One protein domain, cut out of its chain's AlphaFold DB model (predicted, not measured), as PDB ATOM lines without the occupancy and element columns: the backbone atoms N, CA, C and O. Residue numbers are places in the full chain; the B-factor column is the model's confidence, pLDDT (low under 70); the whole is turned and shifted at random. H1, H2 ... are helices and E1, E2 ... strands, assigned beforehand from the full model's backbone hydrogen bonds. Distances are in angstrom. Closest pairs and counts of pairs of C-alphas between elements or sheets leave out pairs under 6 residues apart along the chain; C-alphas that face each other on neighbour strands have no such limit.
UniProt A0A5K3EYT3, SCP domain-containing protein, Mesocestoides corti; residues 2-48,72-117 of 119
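AT A GLANCE: This is residues 2 to 48 and 72 to 117 of the 119 residues of the protein "SCP domain-containing protein" of Mesocestoides corti (UniProt A0A5K3EYT3). Look first for a long antiparallel ribbon of two strands, E1 and E2, with the latter part of the long helix H3, residues 105 to 113, packed beside E1. The earlier part of H3 reaches away from the ribbon, toward the region where two short helices, H1 and H2, pack on each other at a steep angle, and the loop of residues 10 to 23 lies at that end too. The printed part has 93 residues, with three named helices and two named strands in the order H1, H2, E1, E2, H3; the sheet order is E1 - E2, and the class is mixed, helices and strands. The whole is compact, with a radius of gyration of the C-alphas of 14.2 A, and spans 41 by 30 by 19 A.

IN THESE COORDINATES: Find C-alpha 36 at (18.928, 7.266, 38.659); from there E1, residues 36 to 45, runs 29.9 A. Its partner E2, residues 72 to 81, runs 29.8 A. H3, residues 97 to 115, measures 27.1 A and ends with C-alpha 115 at (24.373, -6.664, 30.229). Go back to C-alpha 2 at (33.447, 0.371, 44.608) for H1, residues 2 to 9; H2 follows at residues 24 to 29.

HOW THE PARTS SIT: Begin with E1 and E2, antiparallel at 163 degrees between their directions. N 36 and O 81 are within hydrogen-bond range at 2.9 A, and at the other end N 44 and O 73 are at 2.8 A. Look next at the closest C-alphas of E1 and H3, those of Cys 39 and Ile 109, 7.0 A apart. H2 and H3 only just touch, with 3 pairs of C-alphas within 8 A, and H3 does so with residues 101 to 105 alone; the closest C-alphas are those of Ile 29 and Met 102, 6.4 A, and the lines are about perpendicular at 76 degrees. H1 and H2 touch, closest at the C-alphas of Leu 5 and Tyr 26, 5.1 A, at a steep tilt of 59 degrees, opposite ways. H1 and H3 are close but not clearly touching; their closest C-alphas, Ile 2 and Gly 106, are 6.5 A apart. H1 is apart from E1 and from E2. In H1, H2 and H3 every O i to N i+4 pair is within hydrogen-bond range.

THE WHOLE: The two C-alphas farthest apart are those of Lys 47 and Asp 94, 41.7 A. Residues 49 to 71 are cut out, and C-alphas 48 and 72 are 10.8 A apart across that cut. The links H1 to H2 and E2 to H3 are long; in the first, residues 12 to 13 pair antiparallel with residues 18 to 19. The mean pLDDT of the printed part is 88.5, and residues 47 to 48 and 116 to 117 are under 70.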
ATOM      1  N   ILE A   2      33.952   0.409  43.217       79.19
ATOM      2  CA  ILE A   2      33.447   0.371  44.608       79.19
ATOM      3  C   ILE A   2      34.567   0.427  45.658       79.19
ATOM      4  O   ILE A   2      34.502   1.277  46.531       79.19
ATOM      5  N   ASN A   3      35.646  -0.350  45.505       81.00
ATOM      6  CA  ASN A   3      36.780  -0.315  46.445       81.00
ATOM      7  C   ASN A   3      37.413   1.083  46.584       81.00
ATOM      8  O   ASN A   3      37.808   1.481  47.673       81.00
ATOM      9  N   THR A   4      37.492   1.849  45.492       81.56
ATOM     10  CA  THR A   4      38.003   3.228  45.516       81.56
ATOM     11  C   THR A   4      37.066   4.147  46.301       81.56
ATOM     12  O   THR A   4      37.532   4.976  47.074       81.56
ATOM     13  N   LEU A   5      35.752   3.963  46.159       85.19
ATOM     14  CA  LEU A   5      34.736   4.733  46.886       85.19
ATOM     15  C   LEU A   5      34.709   4.379  48.374       85.19
ATOM     16  O   LEU A   5      34.534   5.260  49.210       85.19
ATOM     17  N   SER A   6      34.938   3.110  48.715       82.38
ATOM     18  CA  SER A   6      35.104   2.674  50.101       82.38
ATOM     19  C   SER A   6      36.318   3.327  50.769       82.38
ATOM     20  O   SER A   6      36.272   3.615  51.958       82.38
ATOM     21  N   ASN A   7      37.384   3.625  50.021       89.75
ATOM     22  CA  ASN A   7      38.517   4.374  50.570       89.75
ATOM     23  C   ASN A   7      38.142   5.838  50.853       89.75
ATOM     24  O   ASN A   7      38.538   6.388  51.879       89.75
ATOM     25  N   GLU A   8      37.355   6.463  49.974       93.50
ATOM     26  CA  GLU A   8      36.874   7.839  50.144       93.50
ATOM     27  C   GLU A   8      35.917   8.014  51.339       93.50
ATOM     28  O   GLU A   8      35.924   9.078  51.959       93.50
ATOM     29  N   ASP A   9      35.145   6.983  51.705       91.50
ATOM     30  CA  ASP A   9      34.297   6.968  52.913       91.50
ATOM     31  C   ASP A   9      35.104   7.333  54.168       91.50
ATOM     32  O   ASP A   9      34.709   8.200  54.946       91.50
ATOM     33  N   SER A  10      36.310   6.767  54.301       92.88
ATOM     34  CA  SER A  10      37.202   7.032  55.439       92.88
ATOM     35  C   SER A  10      37.660   8.495  55.547       92.88
ATOM     36  O   SER A  10      38.095   8.942  56.614       92.88
ATOM     37  N   HIS A  11      37.552   9.266  54.460       95.06
ATOM     38  CA  HIS A  11      37.882  10.687  54.438       95.06
ATOM     39  C   HIS A  11      36.703  11.586  54.809       95.06
ATOM     40  O   HIS A  11      36.940  12.755  55.126       95.06
ATOM     41  N   TYR A  12      35.464  11.089  54.772       94.31
ATOM     42  CA  TYR A  12      34.269  11.879  55.046       94.31
ATOM     43  C   TYR A  12      33.841  11.778  56.513       94.31
ATOM     44  O   TYR A  12      33.627  10.702  57.062       94.31
ATOM     45  N   ASN A  13      33.668  12.928  57.162       93.75
ATOM     46  CA  ASN A  13      33.088  13.019  58.494       93.75
ATOM     47  C   ASN A  13      31.627  13.466  58.387       93.75
ATOM     48  O   ASN A  13      31.338  14.638  58.139       93.75
ATOM     49  N   TYR A  14      30.706  12.529  58.626       92.81
ATOM     50  CA  TYR A  14      29.266  12.776  58.555       92.81
ATOM     51  C   TYR A  14      28.771  13.839  59.552       92.81
ATOM     52  O   TYR A  14      27.933  14.679  59.210       92.81
ATOM     53  N   THR A  15      29.299  13.827  60.781       91.94
ATOM     54  CA  THR A  15      28.878  14.745  61.849       91.94
ATOM     55  C   THR A  15      29.152  16.192  61.451       91.94
ATOM     56  O   THR A  15      28.255  17.036  61.516       91.94
ATOM     57  N   THR A  16      30.369  16.467  60.978       94.12
ATOM     58  CA  THR A  16      30.803  17.813  60.581       94.12
ATOM     59  C   THR A  16      30.483  18.156  59.126       94.12
ATOM     60  O   THR A  16      30.623  19.314  58.755       94.12
ATOM     61  N   ASN A  17      30.044  17.187  58.311       94.06
ATOM     62  CA  ASN A  17      29.896  17.310  56.854       94.06
ATOM     63  C   ASN A  17      31.185  17.816  56.170       94.06
ATOM     64  O   ASN A  17      31.142  18.637  55.259       94.06
ATOM     65  N   THR A  18      32.350  17.346  56.623       95.25
ATOM     66  CA  THR A  18      33.654  17.761  56.077       95.25
ATOM     67  C   THR A  18      34.457  16.577  55.568       95.25
ATOM     68  O   THR A  18      34.226  15.436  55.970       95.25
ATOM     69  N   CYS A  19      35.431  16.853  54.700       95.62
ATOM     70  CA  CYS A  19      36.339  15.841  54.178       95.62
ATOM     71  C   CYS A  19      37.788  16.154  54.543       95.62
ATOM     72  O   CYS A  19      38.257  17.272  54.349       95.62
ATOM     73  N   LYS A  20      38.504  15.156  55.074       94.94
ATOM     74  CA  LYS A  20      39.946  15.244  55.378       94.94
ATOM     75  C   LYS A  20      40.826  15.122  54.126       94.94
ATOM     76  O   LYS A  20      42.000  15.465  54.164       94.94
ATOM     77  N   GLY A  21      40.249  14.624  53.039       93.25
ATOM     78  CA  GLY A  21      40.847  14.485  51.717       93.25
ATOM     79  C   GLY A  21      39.748  14.518  50.659       93.25
ATOM     80  O   GLY A  21      38.679  15.082  50.889       93.25
ATOM     81  N   TYR A  22      39.976  13.890  49.510       93.94
ATOM     82  CA  TYR A  22      38.932  13.757  48.495       93.94
ATOM     83  C   TYR A  22      37.882  12.712  48.914       93.94
ATOM     84  O   TYR A  22      38.236  11.629  49.386       93.94
ATOM     85  N   CYS A  23      36.604  13.060  48.750       95.50
ATOM     86  CA  CYS A  23      35.440  12.272  49.182       95.50
ATOM     87  C   CYS A  23      34.212  12.448  48.263       95.50
ATOM     88  O   CYS A  23      33.107  12.016  48.603       95.50
ATOM     89  N   ALA A  24      34.345  13.199  47.165       94.75
ATOM     90  CA  ALA A  24      33.186  13.663  46.406       94.75
ATOM     91  C   ALA A  24      32.504  12.523  45.640       94.75
ATOM     92  O   ALA A  24      31.285  12.559  45.457       94.75
ATOM     93  N   ASN A  25      33.247  11.486  45.237       94.00
ATOM     94  CA  ASN A  25      32.625  10.322  44.617       94.00
ATOM     95  C   ASN A  25      31.880   9.498  45.666       94.00
ATOM     96  O   ASN A  25      30.777   9.024  45.392       94.00
ATOM     97  N   TYR A  26      32.450   9.361  46.870       94.50
ATOM     98  CA  TYR A  26      31.747   8.748  47.993       94.50
ATOM     99  C   TYR A  26      30.434   9.481  48.296       94.50
ATOM    100  O   TYR A  26      29.382   8.851  48.299       94.50
ATOM    101  N   LYS A  27      30.467  10.808  48.492       95.06
ATOM    102  CA  LYS A  27      29.253  11.583  48.793       95.06
ATOM    103  C   LYS A  27      28.201  11.428  47.689       95.06
ATOM    104  O   LYS A  27      27.032  11.242  48.008       95.06
ATOM    105  N   GLN A  28      28.604  11.421  46.416       95.56
ATOM    106  CA  GLN A  28      27.674  11.245  45.297       95.56
ATOM    107  C   GLN A  28      27.040   9.849  45.246       95.56
ATOM    108  O   GLN A  28      25.845   9.746  44.976       95.56
ATOM    109  N   ILE A  29      27.807   8.773  45.468       93.62
ATOM    110  CA  ILE A  29      27.262   7.409  45.342       93.62
ATOM    111  C   ILE A  29      26.264   7.073  46.455       93.62
ATOM    112  O   ILE A  29      25.367   6.259  46.258       93.62
ATOM    113  N   VAL A  30      26.416   7.699  47.621       94.19
ATOM    114  CA  VAL A  30      25.522   7.523  48.772       94.19
ATOM    115  C   VAL A  30      24.500   8.655  48.896       94.19
ATOM    116  O   VAL A  30      23.950   8.858  49.972       94.19
ATOM    117  N   TRP A  31      24.254   9.419  47.830       95.88
ATOM    118  CA  TRP A  31      23.312  10.533  47.871       95.88
ATOM    119  C   TRP A  31      21.861  10.031  47.824       95.88
ATOM    120  O   TRP A  31      21.425   9.456  46.833       95.88
ATOM    121  N   ALA A  32      21.100  10.245  48.894       94.94
ATOM    122  CA  ALA A  32      19.794   9.637  49.123       94.94
ATOM    123  C   ALA A  32      18.714  10.130  48.156       94.94
ATOM    124  O   ALA A  32      17.804   9.372  47.828       94.94
ATOM    125  N   GLU A  33      18.798  11.382  47.691       95.25
ATOM    126  CA  GLU A  33      17.875  11.867  46.663       95.25
ATOM    127  C   GLU A  33      18.188  11.308  45.269       95.25
ATOM    128  O   GLU A  33      17.300  11.315  44.419       95.25
ATOM    129  N   THR A  34      19.406  10.812  45.016       94.31
ATOM    130  CA  THR A  34      19.774  10.223  43.724       94.31
ATOM    131  C   THR A  34      19.045   8.894  43.532       94.31
ATOM    132  O   THR A  34      19.239   7.944  44.287       94.31
ATOM    133  N   ASN A  35      18.234   8.804  42.479       93.88
ATOM    134  CA  ASN A  35      17.410   7.634  42.169       93.88
ATOM    135  C   ASN A  35      17.680   7.044  40.776       93.88
ATOM    136  O   ASN A  35      17.169   5.978  40.442       93.88
ATOM    137  N   GLU A  36      18.513   7.705  39.981       93.00
ATOM    138  CA  GLU A  36      18.928   7.266  38.659       93.00
ATOM    139  C   GLU A  36      20.455   7.279  38.570       93.00
ATOM    140  O   GLU A  36      21.117   8.240  38.971       93.00
ATOM    141  N   VAL A  37      21.016   6.216  37.996       92.81
ATOM    142  CA  VAL A  37      22.442   6.107  37.689       92.81
ATOM    143  C   VAL A  37      22.616   5.532  36.290       92.81
ATOM    144  O   VAL A  37      21.927   4.588  35.909       92.81
ATOM    145  N   GLY A  38      23.542   6.093  35.521       91.44
ATOM    146  CA  GLY A  38      23.937   5.572  34.216       91.44
ATOM    147  C   GLY A  38      25.446   5.616  34.073       91.44
ATOM    148  O   GLY A  38      26.052   6.660  34.303       91.44
ATOM    149  N   CYS A  39      26.062   4.497  33.699       91.88
ATOM    150  CA  CYS A  39      27.513   4.398  33.585       91.88
ATOM    151  C   CYS A  39      27.955   3.911  32.206       91.88
ATOM    152  O   CYS A  39      27.273   3.119  31.560       91.88
ATOM    153  N   ALA A  40      29.147   4.335  31.802       88.88
ATOM    154  CA  ALA A  40      29.839   3.854  30.618       88.88
ATOM    155  C   ALA A  40      31.275   3.461  30.982       88.88
ATOM    156  O   ALA A  40      31.905   4.097  31.831       88.88
ATOM    157  N   LYS A  41      31.793   2.418  30.327       87.06
ATOM    158  CA  LYS A  41      33.212   2.044  30.365       87.06
ATOM    159  C   LYS A  41      33.798   2.128  28.962       87.06
ATOM    160  O   LYS A  41      33.127   1.778  27.995       87.06
ATOM    161  N   MET A  42      35.049   2.548  28.865       86.12
ATOM    162  CA  MET A  42      35.810   2.573  27.622       86.12
ATOM    163  C   MET A  42      37.218   2.044  27.881       86.12
ATOM    164  O   MET A  42      37.823   2.346  28.910       86.12
ATOM    165  N   LEU A  43      37.730   1.247  26.944       88.06
ATOM    166  CA  LEU A  43      39.140   0.882  26.909       88.06
ATOM    167  C   LEU A  43      39.915   2.036  26.279       88.06
ATOM    168  O   LEU A  43      39.615   2.475  25.170       88.06
ATOM    169  N   CYS A  44      40.901   2.531  27.004       85.50
ATOM    170  CA  CYS A  44      41.777   3.605  26.593       85.50
ATOM    171  C   CYS A  44      43.192   3.041  26.421       85.50
ATOM    172  O   CYS A  44      43.637   2.247  27.257       85.50
ATOM    173  N   PRO A  45      43.942   3.474  25.395       84.12
ATOM    174  CA  PRO A  45      45.376   3.224  25.347       84.12
ATOM    175  C   PRO A  45      46.022   3.745  26.634       84.12
ATOM    176  O   PRO A  45      45.818   4.909  26.994       84.12
ATOM    177  N   TYR A  46      46.768   2.901  27.351       75.62
ATOM    178  CA  TYR A  46      47.515   3.366  28.513       75.62
ATOM    179  C   TYR A  46      48.598   4.331  28.047       75.62
ATOM    180  O   TYR A  46      49.490   3.976  27.280       75.62
ATOM    181  N   LYS A  47      48.508   5.571  28.517       67.75
ATOM    182  CA  LYS A  47      49.593   6.541  28.423       67.75
ATOM    183  C   LYS A  47      50.124   6.736  29.840       67.75
ATOM    184  O   LYS A  47      49.390   7.304  30.652       67.75
ATOM    185  N   PRO A  48      51.333   6.258  30.180       60.06
ATOM    186  CA  PRO A  48      51.909   6.535  31.487       60.06
ATOM    187  C   PRO A  48      51.989   8.053  31.667       60.06
ATOM    188  O   PRO A  48      52.475   8.771  30.792       60.06
ATOM    189  N   GLN A  72      45.985  -1.647  28.609       74.31
ATOM    190  CA  GLN A  72      44.793  -0.875  28.302       74.31
ATOM    191  C   GLN A  72      44.256  -0.388  29.636       74.31
ATOM    192  O   GLN A  72      44.013  -1.172  30.553       74.31
ATOM    193  N   ALA A  73      44.095   0.924  29.769       76.56
ATOM    194  CA  ALA A  73      43.411   1.492  30.914       76.56
ATOM    195  C   ALA A  73      41.905   1.399  30.667       76.56
ATOM    196  O   ALA A  73      41.433   1.718  29.582       76.56
ATOM    197  N   THR A  74      41.125   0.993  31.664       83.56
ATOM    198  CA  THR A  74      39.666   1.125  31.585       83.56
ATOM    199  C   THR A  74      39.262   2.437  32.237       83.56
ATOM    200  O   THR A  74      39.454   2.609  33.442       83.56
ATOM    201  N   GLN A  75      38.683   3.352  31.463       85.56
ATOM    202  CA  GLN A  75      38.051   4.547  32.004       85.56
ATOM    203  C   GLN A  75      36.555   4.297  32.176       85.56
ATOM    204  O   GLN A  75      35.878   3.836  31.258       85.56
ATOM    205  N   MET A  76      36.045   4.584  33.371       87.38
ATOM    206  CA  MET A  76      34.638   4.436  33.713       87.38
ATOM    207  C   MET A  76      34.093   5.774  34.201       87.38
ATOM    208  O   MET A  76      34.712   6.418  35.045       87.38
ATOM    209  N   ALA A  77      32.929   6.162  33.690       89.62
ATOM    210  CA  ALA A  77      32.199   7.343  34.125       89.62
ATOM    211  C   ALA A  77      30.765   6.956  34.489       89.62
ATOM    212  O   ALA A  77      30.164   6.120  33.814       89.62
ATOM    213  N   CYS A  78      30.230   7.573  35.539       92.12
ATOM    214  CA  CYS A  78      28.849   7.411  35.977       92.12
ATOM    215  C   CYS A  78      28.200   8.781  36.151       92.12
ATOM    216  O   CYS A  78      28.810   9.695  36.705       92.12
ATOM    217  N   PHE A  79      26.959   8.894  35.703       93.50
ATOM    218  CA  PHE A  79      26.102  10.056  35.869       93.50
ATOM    219  C   PHE A  79      24.955   9.701  36.805       93.50
ATOM    220  O   PHE A  79      24.431   8.589  36.748       93.50
ATOM    221  N   TYR A  80      24.573  10.661  37.640       93.75
ATOM    222  CA  TYR A  80      23.602  10.488  38.712       93.75
ATOM    223  C   TYR A  80      22.512  11.549  38.592       93.75
ATOM    224  O   TYR A  80      22.813  12.715  38.315       93.75
ATOM    225  N   ARG A  81      21.253  11.153  38.780       96.00
ATOM    226  CA  ARG A  81      20.104  12.062  38.777       96.00
ATOM    227  C   ARG A  81      19.157  11.755  39.945       96.00
ATOM    228  O   ARG A  81      18.934  10.584  40.238       96.00
ATOM    229  N   PRO A  82      18.606  12.791  40.604       96.75
ATOM    230  CA  PRO A  82      19.165  14.141  40.728       96.75
ATOM    231  C   PRO A  82      20.644  14.129  41.148       96.75
ATOM    232  O   PRO A  82      21.111  13.179  41.782       96.75
ATOM    233  N   ALA A  83      21.388  15.160  40.739       95.44
ATOM    234  CA  ALA A  83      22.788  15.311  41.122       95.44
ATOM    235  C   ALA A  83      22.899  15.537  42.635       95.44
ATOM    236  O   ALA A  83      22.090  16.258  43.218       95.44
ATOM    237  N   GLY A  84      23.899  14.908  43.244       95.56
ATOM    238  CA  GLY A  84      24.214  15.077  44.654       95.56
ATOM    239  C   GLY A  84      25.313  16.111  44.856       95.56
ATOM    240  O   GLY A  84      25.504  17.014  44.043       95.56
ATOM    241  N   ASN A  85      26.079  15.949  45.936       96.00
ATOM    242  CA  ASN A  85      27.202  16.822  46.290       96.00
ATOM    243  C   ASN A  85      26.821  18.295  46.475       96.00
ATOM    244  O   ASN A  85      27.642  19.186  46.256       96.00
ATOM    245  N   VAL A  86      25.600  18.555  46.940       95.31
ATOM    246  CA  VAL A  86      25.219  19.886  47.414       95.31
ATOM    247  C   VAL A  86      26.064  20.208  48.652       95.31
ATOM    248  O   VAL A  86      26.125  19.422  49.596       95.31
ATOM    249  N   GLU A  87      26.779  21.334  48.622       89.38
ATOM    250  CA  GLU A  87      27.832  21.667  49.595       89.38
ATOM    251  C   GLU A  87      27.311  21.715  51.038       89.38
ATOM    252  O   GLU A  87      27.924  21.158  51.951       89.38
ATOM    253  N   THR A  88      26.143  22.325  51.231       90.56
ATOM    254  CA  THR A  88      25.502  22.489  52.542       90.56
ATOM    255  C   THR A  88      24.869  21.208  53.068       90.56
ATOM    256  O   THR A  88      24.665  21.070  54.278       90.56
ATOM    257  N   ASP A  89      24.589  20.260  52.180       94.00
ATOM    258  CA  ASP A  89      23.723  19.135  52.482       94.00
ATOM    259  C   ASP A  89      24.538  17.876  52.759       94.00
ATOM    260  O   ASP A  89      25.690  17.694  52.335       94.00
ATOM    261  N   ARG A  90      23.914  16.992  53.533       94.62
ATOM    262  CA  ARG A  90      24.447  15.664  53.813       94.62
ATOM    263  C   ARG A  90      23.891  14.700  52.776       94.62
ATOM    264  O   ARG A  90      22.715  14.800  52.445       94.62
ATOM    265  N   PRO A  91      24.692  13.717  52.343       95.06
ATOM    266  CA  PRO A  91      24.250  12.760  51.344       95.06
ATOM    267  C   PRO A  91      23.103  11.873  51.846       95.06
ATOM    268  O   PRO A  91      22.366  11.328  51.046       95.06
ATOM    269  N   TYR A  92      22.908  11.727  53.156       94.00
ATOM    270  CA  TYR A  92      21.824  10.946  53.749       94.00
ATOM    271  C   TYR A  92      21.484  11.472  55.143       94.00
ATOM    272  O   TYR A  92      22.231  12.272  55.699       94.00
ATOM    273  N   LYS A  93      20.354  11.026  55.707       89.44
ATOM    274  CA  LYS A  93      19.913  11.381  57.073       89.44
ATOM    275  C   LYS A  93      20.330  10.356  58.128       89.44
ATOM    276  O   LYS A  93      20.567  10.719  59.279       89.44
ATOM    277  N   ASP A  94      20.419   9.090  57.732       85.44
ATOM    278  CA  ASP A  94      20.797   7.971  58.591       85.44
ATOM    279  C   ASP A  94      22.168   7.445  58.162       85.44
ATOM    280  O   ASP A  94      22.354   7.059  57.009       85.44
ATOM    281  N   LYS A  95      23.126   7.424  59.093       71.31
ATOM    282  CA  LYS A  95      24.488   6.940  58.838       71.31
ATOM    283  C   LYS A  95      24.529   5.481  58.383       71.31
ATOM    284  O   LYS A  95      25.397   5.122  57.591       71.31
ATOM    285  N   ASP A  96      23.560   4.666  58.801       79.88
ATOM    286  CA  ASP A  96      23.495   3.254  58.421       79.88
ATOM    287  C   ASP A  96      22.921   3.068  57.002       79.88
ATOM    288  O   ASP A  96      22.948   1.966  56.447       79.88
ATOM    289  N   ALA A  97      22.426   4.141  56.371       87.19
ATOM    290  CA  ALA A  97      21.940   4.109  54.996       87.19
ATOM    291  C   ALA A  97      23.083   4.074  53.966       87.19
ATOM    292  O   ALA A  97      22.898   3.536  52.873       87.19
ATOM    293  N   ALA A  98      24.271   4.587  54.311       86.62
ATOM    294  CA  ALA A  98      25.423   4.680  53.410       86.62
ATOM    295  C   ALA A  98      25.826   3.319  52.824       86.62
ATOM    296  O   ALA A  98      25.960   3.167  51.607       86.62
ATOM    297  N   SER A  99      25.959   2.308  53.687       86.44
ATOM    298  CA  SER A  99      26.362   0.952  53.296       86.44
ATOM    299  C   SER A  99      25.325   0.292  52.383       86.44
ATOM    300  O   SER A  99      25.684  -0.293  51.361       86.44
ATOM    301  N   LYS A 100      24.034   0.463  52.690       88.94
ATOM    302  CA  LYS A 100      22.915  -0.062  51.893       88.94
ATOM    303  C   LYS A 100      22.867   0.562  50.498       88.94
ATOM    304  O   LYS A 100      22.698  -0.157  49.511       88.94
ATOM    305  N   MET A 101      23.044   1.880  50.403       89.50
ATOM    306  CA  MET A 101      23.074   2.585  49.118       89.50
ATOM    307  C   MET A 101      24.294   2.177  48.295       89.50
ATOM    308  O   MET A 101      24.147   1.825  47.127       89.50
ATOM    309  N   MET A 102      25.475   2.109  48.913       88.38
ATOM    310  CA  MET A 102      26.693   1.679  48.227       88.38
ATOM    311  C   MET A 102      26.575   0.251  47.675       88.38
ATOM    312  O   MET A 102      26.950   0.012  46.527       88.38
ATOM    313  N   SER A 103      26.005  -0.692  48.442       88.75
ATOM    314  CA  SER A 103      25.720  -2.048  47.947       88.75
ATOM    315  C   SER A 103      24.725  -2.043  46.784       88.75
ATOM    316  O   SER A 103      24.966  -2.704  45.776       88.75
ATOM    317  N   SER A 104      23.643  -1.271  46.893       89.88
ATOM    318  CA  SER A 104      22.602  -1.195  45.858       89.88
ATOM    319  C   SER A 104      23.148  -0.631  44.545       89.88
ATOM    320  O   SER A 104      22.975  -1.236  43.487       89.88
ATOM    321  N   VAL A 105      23.888   0.481  44.601       89.50
ATOM    322  CA  VAL A 105      24.516   1.080  43.415       89.50
ATOM    323  C   VAL A 105      25.603   0.164  42.848       89.50
ATOM    324  O   VAL A 105      25.699   0.001  41.632       89.50
ATOM    325  N   GLY A 106      26.382  -0.506  43.704       88.12
ATOM    326  CA  GLY A 106      27.361  -1.505  43.274       88.12
ATOM    327  C   GLY A 106      26.737  -2.661  42.490       88.12
ATOM    328  O   GLY A 106      27.280  -3.053  41.452       88.12
ATOM    329  N   MET A 107      25.578  -3.163  42.924       88.00
ATOM    330  CA  MET A 107      24.823  -4.178  42.184       88.00
ATOM    331  C   MET A 107      24.314  -3.639  40.846       88.00
ATOM    332  O   MET A 107      24.561  -4.270  39.820       88.00
ATOM    333  N   LEU A 108      23.672  -2.464  40.828       88.44
ATOM    334  CA  LEU A 108      23.150  -1.850  39.598       88.44
ATOM    335  C   LEU A 108      24.244  -1.673  38.544       88.44
ATOM    336  O   LEU A 108      24.087  -2.093  37.400       88.44
ATOM    337  N   ILE A 109      25.385  -1.117  38.944       87.06
ATOM    338  CA  ILE A 109      26.523  -0.896  38.055       87.06
ATOM    339  C   ILE A 109      27.088  -2.222  37.544       87.06
ATOM    340  O   ILE A 109      27.388  -2.345  36.357       87.06
ATOM    341  N   SER A 110      27.207  -3.229  38.411       86.38
ATOM    342  CA  SER A 110      27.693  -4.552  38.008       86.38
ATOM    343  C   SER A 110      26.769  -5.187  36.966       86.38
ATOM    344  O   SER A 110      27.244  -5.655  35.932       86.38
ATOM    345  N   VAL A 111      25.451  -5.122  37.178       86.38
ATOM    346  CA  VAL A 111      24.446  -5.617  36.225       86.38
ATOM    347  C   VAL A 111      24.520  -4.856  34.901       86.38
ATOM    348  O   VAL A 111      24.551  -5.486  33.845       86.38
ATOM    349  N   MET A 112      24.622  -3.522  34.928       85.06
ATOM    350  CA  MET A 112      24.779  -2.713  33.714       85.06
ATOM    351  C   MET A 112      26.002  -3.149  32.907       85.06
ATOM    352  O   MET A 112      25.900  -3.366  31.703       85.06
ATOM    353  N   LEU A 113      27.160  -3.313  33.548       81.38
ATOM    354  CA  LEU A 113      28.387  -3.695  32.850       81.38
ATOM    355  C   LEU A 113      28.322  -5.112  32.273       81.38
ATOM    356  O   LEU A 113      28.884  -5.349  31.203       81.38
ATOM    357  N   VAL A 114      27.642  -6.036  32.953       81.19
ATOM    358  CA  VAL A 114      27.430  -7.406  32.474       81.19
ATOM    359  C   VAL A 114      26.493  -7.414  31.263       81.19
ATOM    360  O   VAL A 114      26.860  -7.954  30.224       81.19
ATOM    361  N   LEU A 115      25.341  -6.737  31.334       73.81
ATOM    362  CA  LEU A 115      24.373  -6.664  30.229       73.81
ATOM    363  C   LEU A 115      24.958  -6.030  28.958       73.81
ATOM    364  O   LEU A 115      24.688  -6.503  27.858       73.81
ATOM    365  N   HIS A 116      25.802  -5.001  29.086       65.12
ATOM    366  CA  HIS A 116      26.480  -4.384  27.939       65.12
ATOM    367  C   HIS A 116      27.659  -5.208  27.396       65.12
ATOM    368  O   HIS A 116      28.191  -4.867  26.344       65.12
ATOM    369  N   SER A 117      28.075  -6.273  28.091       56.75
ATOM    370  CA  SER A 117      29.118  -7.199  27.622       56.75
ATOM    371  C   SER A 117      28.538  -8.432  26.898       56.75
ATOM    372  O   SER A 117      29.308  -9.228  26.376       56.75
TER     373      SER A 117